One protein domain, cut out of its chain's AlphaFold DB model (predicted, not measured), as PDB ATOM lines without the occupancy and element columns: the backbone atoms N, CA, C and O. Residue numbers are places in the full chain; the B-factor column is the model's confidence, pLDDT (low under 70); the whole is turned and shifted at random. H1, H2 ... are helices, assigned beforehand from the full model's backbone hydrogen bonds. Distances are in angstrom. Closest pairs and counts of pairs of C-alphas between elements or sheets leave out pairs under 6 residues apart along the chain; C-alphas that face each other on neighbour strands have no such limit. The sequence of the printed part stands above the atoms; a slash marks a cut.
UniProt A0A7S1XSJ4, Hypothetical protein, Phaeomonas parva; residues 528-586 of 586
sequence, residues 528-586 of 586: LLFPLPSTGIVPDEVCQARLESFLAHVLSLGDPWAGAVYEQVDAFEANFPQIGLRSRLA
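AT A GLANCE: This is residues 528 to 586 of the 586 residues of the protein "Hypothetical protein" of Phaeomonas parva (UniProt A0A7S1XSJ4). What shape do these atoms make? After a leading stretch without a named element, residues 528 to 540, at the open end of a V, the two long helices H1 and H2 form the V's arms and meet near residues 551 to 556 and 561 to 565. The short helix H3 packs over one side of the V and touches both arms. What is the make-up and size? The printed part has 59 residues with three named helices, in the order H1, H2, H3, and no named strand; its class is all helix. It is compact, with a radius of gyration of the C-alphas of 11.9 A, and only just elongated, spanning 37 by 24 by 16 A.

IN THESE COORDINATES: Where does the first helix run? H1, residues 541 to 556, begins with its C-alpha at (120.098, 138.978, 164.439) and is 22.4 A long from first to last C-alpha. Which helices follow? H2, residues 561 to 575, is 22.0 A long. H3, residues 581 to 585, is 6.4 A long and ends with its C-alpha at (109.712, 149.754, 162.113).

HOW THE PARTS SIT: How does H1 stand to H2? H1 touches H2 with residues 551 to 556 alone, and the closest C-alphas, those of Leu 555 and Ala 562, are 4.3 A apart. They run opposite ways at a steep tilt of 48 degrees. What does H3 touch? It touches residues 548 to 552 of H1, with the C-alphas of Ala 552 and Leu 585 closest at 5.4 A. It also touches residues 569 to 573 of H2, with the C-alphas of Val 569 and Arg 582 closest at 6.5 A. Are the helix backbones complete? Every O i to N i+4 pair is within hydrogen-bond range in H1 and H3, and 10 of 11 are in H2.

THE WHOLE: How far does it reach? The two C-alphas farthest apart, those of Gly 536 and Asp 559, are 36.6 A apart. Is anything missing or uncertain? The printed part has no cut, and the links H1 to H2 and H2 to H3 are tight. The mean pLDDT of the printed part is 95.8, and no printed residue is under 70.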
ATOM      1  N   LEU A 528     110.378 132.902 159.646       95.88
ATOM      2  CA  LEU A 528     111.693 132.296 159.850       95.88
ATOM      3  C   LEU A 528     112.625 133.233 160.615       95.88
ATOM      4  O   LEU A 528     113.272 132.801 161.564       95.88
ATOM      5  N   LEU A 529     112.671 134.504 160.216       96.69
ATOM      6  CA  LEU A 529     113.551 135.493 160.825       96.69
ATOM      7  C   LEU A 529     113.047 135.953 162.184       96.69
ATOM      8  O   LEU A 529     113.871 136.195 163.053       96.69
ATOM      9  N   PHE A 530     111.735 136.010 162.415       96.69
ATOM     10  CA  PHE A 530     111.130 136.396 163.691       96.69
ATOM     11  C   PHE A 530     110.385 135.210 164.329       96.69
ATOM     12  O   PHE A 530     109.151 135.204 164.392       96.69
ATOM     13  N   PRO A 531     111.105 134.173 164.798       95.38
ATOM     14  CA  PRO A 531     110.480 133.025 165.429       95.38
ATOM     15  C   PRO A 531     109.807 133.429 166.745       95.38
ATOM     16  O   PRO A 531     110.264 134.317 167.467       95.38
ATOM     17  N   LEU A 532     108.722 132.736 167.097       93.75
ATOM     18  CA  LEU A 532     108.095 132.937 168.398       93.75
ATOM     19  C   LEU A 532     109.042 132.518 169.526       93.75
ATOM     20  O   LEU A 532     109.657 131.459 169.419       93.75
ATOM     21  N   PRO A 533     109.062 133.230 170.668       90.62
ATOM     22  CA  PRO A 533     109.876 132.834 171.820       90.62
ATOM     23  C   PRO A 533     109.634 131.383 172.272       90.62
ATOM     24  O   PRO A 533     110.518 130.731 172.817       90.62
ATOM     25  N   SER A 534     108.433 130.854 172.016       91.50
ATOM     26  CA  SER A 534     108.035 129.488 172.348       91.50
ATOM     27  C   SER A 534     108.654 128.399 171.467       91.50
ATOM     28  O   SER A 534     108.595 127.236 171.854       91.50
ATOM     29  N   THR A 535     109.201 128.716 170.286       91.12
ATOM     30  CA  THR A 535     109.797 127.697 169.397       91.12
ATOM     31  C   THR A 535     111.213 127.310 169.811       91.12
ATOM     32  O   THR A 535     111.704 126.276 169.368       91.12
ATOM     33  N   GLY A 536     111.875 128.120 170.646       92.75
ATOM     34  CA  GLY A 536     113.270 127.909 171.041       92.75
ATOM     35  C   GLY A 536     114.281 128.071 169.898       92.75
ATOM     36  O   GLY A 536     115.450 127.739 170.079       92.75
ATOM     37  N   ILE A 537     113.850 128.564 168.731       93.94
ATOM     38  CA  ILE A 537     114.730 128.868 167.600       93.94
ATOM     39  C   ILE A 537     115.414 130.205 167.886       93.94
ATOM     40  O   ILE A 537     114.740 131.206 168.127       93.94
ATOM     41  N   VAL A 538     116.747 130.216 167.864       93.12
ATOM     42  CA  VAL A 538     117.534 131.448 168.000       93.12
ATOM     43  C   VAL A 538     117.485 132.194 166.664       93.12
ATOM     44  O   VAL A 538     117.850 131.598 165.648       93.12
ATOM     45  N   PRO A 539     117.012 133.449 166.631       92.75
ATOM     46  CA  PRO A 539     116.982 134.226 165.401       92.75
ATOM     47  C   PRO A 539     118.388 134.608 164.932       92.75
ATOM     48  O   PRO A 539     119.283 134.834 165.745       92.75
ATOM     49  N   ASP A 540     118.552 134.754 163.618       95.94
ATOM     50  CA  ASP A 540     119.721 135.419 163.047       95.94
ATOM     51  C   ASP A 540     119.536 136.942 163.155       95.94
ATOM     52  O   ASP A 540     118.787 137.558 162.390       95.94
ATOM     53  N   GLU A 541     120.190 137.543 164.150       96.62
ATOM     54  CA  GLU A 541     120.098 138.978 164.439       96.62
ATOM     55  C   GLU A 541     120.589 139.851 163.273       96.62
ATOM     56  O   GLU A 541     120.079 140.958 163.083       96.62
ATOM     57  N   VAL A 542     121.537 139.361 162.462       96.88
ATOM     58  CA  VAL A 542     122.065 140.105 161.311       96.88
ATOM     59  C   VAL A 542     120.989 140.198 160.237       96.88
ATOM     60  O   VAL A 542     120.638 141.299 159.812       96.88
ATOM     61  N   CYS A 543     120.409 139.063 159.848       97.62
ATOM     62  CA  CYS A 543     119.350 139.026 158.839       97.62
ATOM     63  C   CYS A 543     118.105 139.808 159.282       97.62
ATOM     64  O   CYS A 543     117.534 140.551 158.481       97.62
ATOM     65  N   GLN A 544     117.717 139.709 160.563       97.44
ATOM     66  CA  GLN A 544     116.630 140.518 161.128       97.44
ATOM     67  C   GLN A 544     116.900 142.016 160.974       97.44
ATOM     68  O   GLN A 544     116.078 142.731 160.403       97.44
ATOM     69  N   ALA A 545     118.053 142.492 161.455       97.56
ATOM     70  CA  ALA A 545     118.385 143.913 161.435       97.56
ATOM     71  C   ALA A 545     118.449 144.467 160.001       97.56
ATOM     72  O   ALA A 545     118.015 145.593 159.745       97.56
ATOM     73  N   ARG A 546     118.955 143.675 159.046       97.81
ATOM     74  CA  ARG A 546     119.001 144.057 157.628       97.81
ATOM     75  C   ARG A 546     117.618 144.135 156.997       97.81
ATOM     76  O   ARG A 546     117.326 145.125 156.326       97.81
ATOM     77  N   LEU A 547     116.756 143.146 157.242       98.00
ATOM     78  CA  LEU A 547     115.386 143.172 156.734       98.00
ATOM     79  C   LEU A 547     114.582 144.329 157.343       98.00
ATOM     80  O   LEU A 547     113.862 145.009 156.618       98.00
ATOM     81  N   GLU A 548     114.736 144.607 158.638       97.81
ATOM     82  CA  GLU A 548     114.092 145.753 159.294       97.81
ATOM     83  C   GLU A 548     114.546 147.076 158.702       97.81
ATOM     84  O   GLU A 548     113.713 147.905 158.341       97.81
ATOM     85  N   SER A 549     115.859 147.252 158.530       96.94
ATOM     86  CA  SER A 549     116.407 148.445 157.888       96.94
ATOM     87  C   SER A 549     115.874 148.618 156.465       96.94
ATOM     88  O   SER A 549     115.592 149.743 156.058       96.94
ATOM     89  N   PHE A 550     115.729 147.527 155.709       97.56
ATOM     90  CA  PHE A 550     115.147 147.557 154.372       97.56
ATOM     91  C   PHE A 550     113.666 147.953 154.404       97.56
ATOM     92  O   PHE A 550     113.275 148.871 153.688       97.56
ATOM     93  N   LEU A 551     112.844 147.331 155.254       97.88
ATOM     94  CA  LEU A 551     111.416 147.650 155.359       97.88
ATOM     95  C   LEU A 551     111.181 149.085 155.850       97.88
ATOM     96  O   LEU A 551     110.326 149.776 155.303       97.88
ATOM     97  N   ALA A 552     111.961 149.556 156.824       96.94
ATOM     98  CA  ALA A 552     111.914 150.936 157.303       96.94
ATOM     99  C   ALA A 552     112.291 151.933 156.194       96.94
ATOM    100  O   ALA A 552     111.616 152.946 156.007       96.94
ATOM    101  N   HIS A 553     113.323 151.620 155.402       95.62
ATOM    102  CA  HIS A 553     113.669 152.417 154.228       95.62
ATOM    103  C   HIS A 553     112.521 152.438 153.211       95.62
ATOM    104  O   HIS A 553     112.133 153.514 152.764       95.62
ATOM    105  N   VAL A 554     111.909 151.293 152.902       95.94
ATOM    106  CA  VAL A 554     110.782 151.236 151.961       95.94
ATOM    107  C   VAL A 554     109.554 151.998 152.474       95.94
ATOM    108  O   VAL A 554     108.894 152.681 151.696       95.94
ATOM    109  N   LEU A 555     109.271 151.965 153.780       96.44
ATOM    110  CA  LEU A 555     108.230 152.796 154.397       96.44
ATOM    111  C   LEU A 555     108.498 154.293 154.196       96.44
ATOM    112  O   LEU A 555     107.564 155.053 153.934       96.44
ATOM    113  N   SER A 556     109.763 154.716 154.275       95.44
ATOM    114  CA  SER A 556     110.148 156.119 154.083       95.44
ATOM    115  C   SER A 556     109.935 156.631 152.651       95.44
ATOM    116  O   SER A 556     109.828 157.841 152.454       95.44
ATOM    117  N   LEU A 557     109.806 155.731 151.668       94.00
ATOM    118  CA  LEU A 557     109.507 156.080 150.275       94.00
ATOM    119  C   LEU A 557     108.040 156.495 150.058       94.00
ATOM    120  O   LEU A 557     107.727 157.100 149.034       94.00
ATOM    121  N   GLY A 558     107.142 156.202 151.006       95.88
ATOM    122  CA  GLY A 558     105.715 156.521 150.907       95.88
ATOM    123  C   GLY A 558     104.912 155.552 150.029       95.88
ATOM    124  O   GLY A 558     105.356 154.450 149.705       95.88
ATOM    125  N   ASP A 559     103.681 155.931 149.685       94.50
ATOM    126  CA  ASP A 559     102.798 155.110 148.849       94.50
ATOM    127  C   ASP A 559     103.256 155.075 147.378       94.50
ATOM    128  O   ASP A 559     103.737 156.087 146.865       94.50
ATOM    129  N   PRO A 560     103.080 153.940 146.669       95.00
ATOM    130  CA  PRO A 560     102.326 152.743 147.071       95.00
ATOM    131  C   PRO A 560     103.125 151.716 147.897       95.00
ATOM    132  O   PRO A 560     102.575 150.684 148.291       95.00
ATOM    133  N   TRP A 561     104.415 151.952 148.139       95.56
ATOM    134  CA  TRP A 561     105.295 150.973 148.780       95.56
ATOM    135  C   TRP A 561     105.034 150.837 150.279       95.56
ATOM    136  O   TRP A 561     104.978 149.718 150.790       95.56
ATOM    137  N   ALA A 562     104.802 151.956 150.969       96.31
ATOM    138  CA  ALA A 562     104.467 151.965 152.385       96.31
ATOM    139  C   ALA A 562     103.194 151.152 152.667       96.31
ATOM    140  O   ALA A 562     103.203 150.297 153.553       96.31
ATOM    141  N   GLY A 563     102.137 151.342 151.865       97.06
ATOM    142  CA  GLY A 563     100.925 150.524 151.924       97.06
ATOM    143  C   GLY A 563     101.198 149.020 151.816       97.06
ATOM    144  O   GLY A 563     100.701 148.254 152.638       97.06
ATOM    145  N   ALA A 564     102.044 148.586 150.876       97.50
ATOM    146  CA  ALA A 564     102.387 147.169 150.729       97.50
ATOM    147  C   ALA A 564     103.204 146.611 151.907       97.50
ATOM    148  O   ALA A 564     102.988 145.467 152.308       97.50
ATOM    149  N   VAL A 565     104.104 147.405 152.505       97.75
ATOM    150  CA  VAL A 565     104.791 147.002 153.744       97.75
ATOM    151  C   VAL A 565     103.781 146.841 154.882       97.75
ATOM    152  O   VAL A 565     103.803 145.813 155.556       97.75
ATOM    153  N   TYR A 566     102.866 147.799 155.074       97.81
ATOM    154  CA  TYR A 566     101.833 147.697 156.110       97.81
ATOM    155  C   TYR A 566     100.913 146.492 155.903       97.81
ATOM    156  O   TYR A 566     100.663 145.772 156.863       97.81
ATOM    157  N   GLU A 567     100.476 146.210 154.670       97.50
ATOM    158  CA  GLU A 567      99.683 145.015 154.343       97.50
ATOM    159  C   GLU A 567     100.384 143.727 154.807       97.50
ATOM    160  O   GLU A 567      99.760 142.855 155.417       97.50
ATOM    161  N   GLN A 568     101.692 143.608 154.557       97.62
ATOM    162  CA  GLN A 568     102.475 142.438 154.955       97.62
ATOM    163  C   GLN A 568     102.725 142.388 156.467       97.62
ATOM    164  O   GLN A 568     102.593 141.325 157.076       97.62
ATOM    165  N   VAL A 569     103.059 143.515 157.096       97.62
ATOM    166  CA  VAL A 569     103.297 143.582 158.546       97.62
ATOM    167  C   VAL A 569     102.011 143.292 159.321       97.62
ATOM    168  O   VAL A 569     102.035 142.473 160.236       97.62
ATOM    169  N   ASP A 570     100.876 143.864 158.917       97.62
ATOM    170  CA  ASP A 570      99.583 143.636 159.566       97.62
ATOM    171  C   ASP A 570      99.125 142.174 159.389       97.62
ATOM    172  O   ASP A 570      98.651 141.549 160.342       97.62
ATOM    173  N   ALA A 571      99.323 141.573 158.206       97.38
ATOM    174  CA  ALA A 571      99.042 140.149 157.983       97.38
ATOM    175  C   ALA A 571      99.928 139.226 158.842       97.38
ATOM    176  O   ALA A 571      99.474 138.173 159.312       97.38
ATOM    177  N   PHE A 572     101.183 139.616 159.071       97.56
ATOM    178  CA  PHE A 572     102.108 138.894 159.936       97.56
ATOM    179  C   PHE A 572     101.702 139.018 161.414       97.56
ATOM    180  O   PHE A 572     101.531 138.004 162.095       97.56
ATOM    181  N   GLU A 573     101.460 140.236 161.900       97.31
ATOM    182  CA  GLU A 573     101.077 140.508 163.292       97.31
ATOM    183  C   GLU A 573      99.693 139.967 163.656       97.31
ATOM    184  O   GLU A 573      99.489 139.564 164.799       97.31
ATOM    185  N   ALA A 574      98.763 139.849 162.703       97.12
ATOM    186  CA  ALA A 574      97.483 139.174 162.933       97.12
ATOM    187  C   ALA A 574      97.663 137.714 163.390       97.12
ATOM    188  O   ALA A 574      96.842 137.188 164.142       97.12
ATOM    189  N   ASN A 575      98.747 137.062 162.956       96.44
ATOM    190  CA  ASN A 575      99.098 135.703 163.360       96.44
ATOM    191  C   ASN A 575     100.086 135.669 164.545       96.44
ATOM    192  O   ASN A 575     100.114 134.681 165.280       96.44
ATOM    193  N   PHE A 576     100.888 136.726 164.735       95.75
ATOM    194  CA  PHE A 576     101.988 136.778 165.708       95.75
ATOM    195  C   PHE A 576     102.115 138.143 166.428       95.75
ATOM    196  O   PHE A 576     103.164 138.789 166.353       95.75
ATOM    197  N   PRO A 577     101.087 138.596 167.167       94.94
ATOM    198  CA  PRO A 577     101.046 139.948 167.744       94.94
ATOM    199  C   PRO A 577     102.165 140.238 168.761       94.94
ATOM    200  O   PRO A 577     102.553 141.383 168.964       94.94
ATOM    201  N   GLN A 578     102.715 139.203 169.394       94.81
ATOM    202  CA  GLN A 578     103.778 139.288 170.398       94.81
ATOM    203  C   GLN A 578     105.142 139.737 169.853       94.81
ATOM    204  O   GLN A 578     106.015 140.071 170.648       94.81
ATOM    205  N   ILE A 579     105.347 139.718 168.531       95.38
ATOM    206  CA  ILE A 579     106.622 140.124 167.919       95.38
ATOM    207  C   ILE A 579     106.741 141.655 167.866       95.38
ATOM    208  O   ILE A 579     107.841 142.182 168.019       95.38
ATOM    209  N   GLY A 580     105.621 142.367 167.680       95.06
ATOM    210  CA  GLY A 580     105.586 143.832 167.638       95.06
ATOM    211  C   GLY A 580     106.442 144.447 166.525       95.06
ATOM    212  O   GLY A 580     107.058 145.491 166.741       95.06
ATOM    213  N   LEU A 581     106.506 143.810 165.352       96.25
ATOM    214  CA  LEU A 581     107.311 144.254 164.209       96.25
ATOM    215  C   LEU A 581     106.957 145.682 163.774       96.25
ATOM    216  O   LEU A 581     107.849 146.482 163.505       96.25
ATOM    217  N   ARG A 582     105.674 146.054 163.792       95.75
ATOM    218  CA  ARG A 582     105.217 147.411 163.476       95.75
ATOM    219  C   ARG A 582     105.820 148.459 164.407       95.75
ATOM    220  O   ARG A 582     106.141 149.552 163.963       95.75
ATOM    221  N   SER A 583     105.997 148.114 165.683       95.81
ATOM    222  CA  SER A 583     106.623 149.002 166.674       95.81
ATOM    223  C   SER A 583     108.140 149.088 166.515       95.81
ATOM    224  O   SER A 583     108.732 150.033 167.011       95.81
ATOM    225  N   ARG A 584     108.772 148.104 165.862       94.81
ATOM    226  CA  ARG A 584     110.212 148.115 165.552       94.81
ATOM    227  C   ARG A 584     110.529 148.923 164.294       94.81
ATOM    228  O   ARG A 584     111.630 149.447 164.181       94.81
ATOM    229  N   LEU A 585     109.585 148.982 163.352       94.81
ATOM    230  CA  LEU A 585     109.712 149.754 162.113       94.81
ATOM    231  C   LEU A 585     109.367 151.243 162.281       94.81
ATOM    232  O   LEU A 585     109.785 152.045 161.447       94.81
ATOM    233  N   ALA A 586     108.583 151.588 163.308       90.00
ATOM    234  CA  ALA A 586     108.250 152.961 163.697       90.00
ATOM    235  C   ALA A 586     109.359 153.577 164.555       90.00
ATOM    236  O   ALA A 586     109.642 154.781 164.354       90.00
TER     237      ALA A 586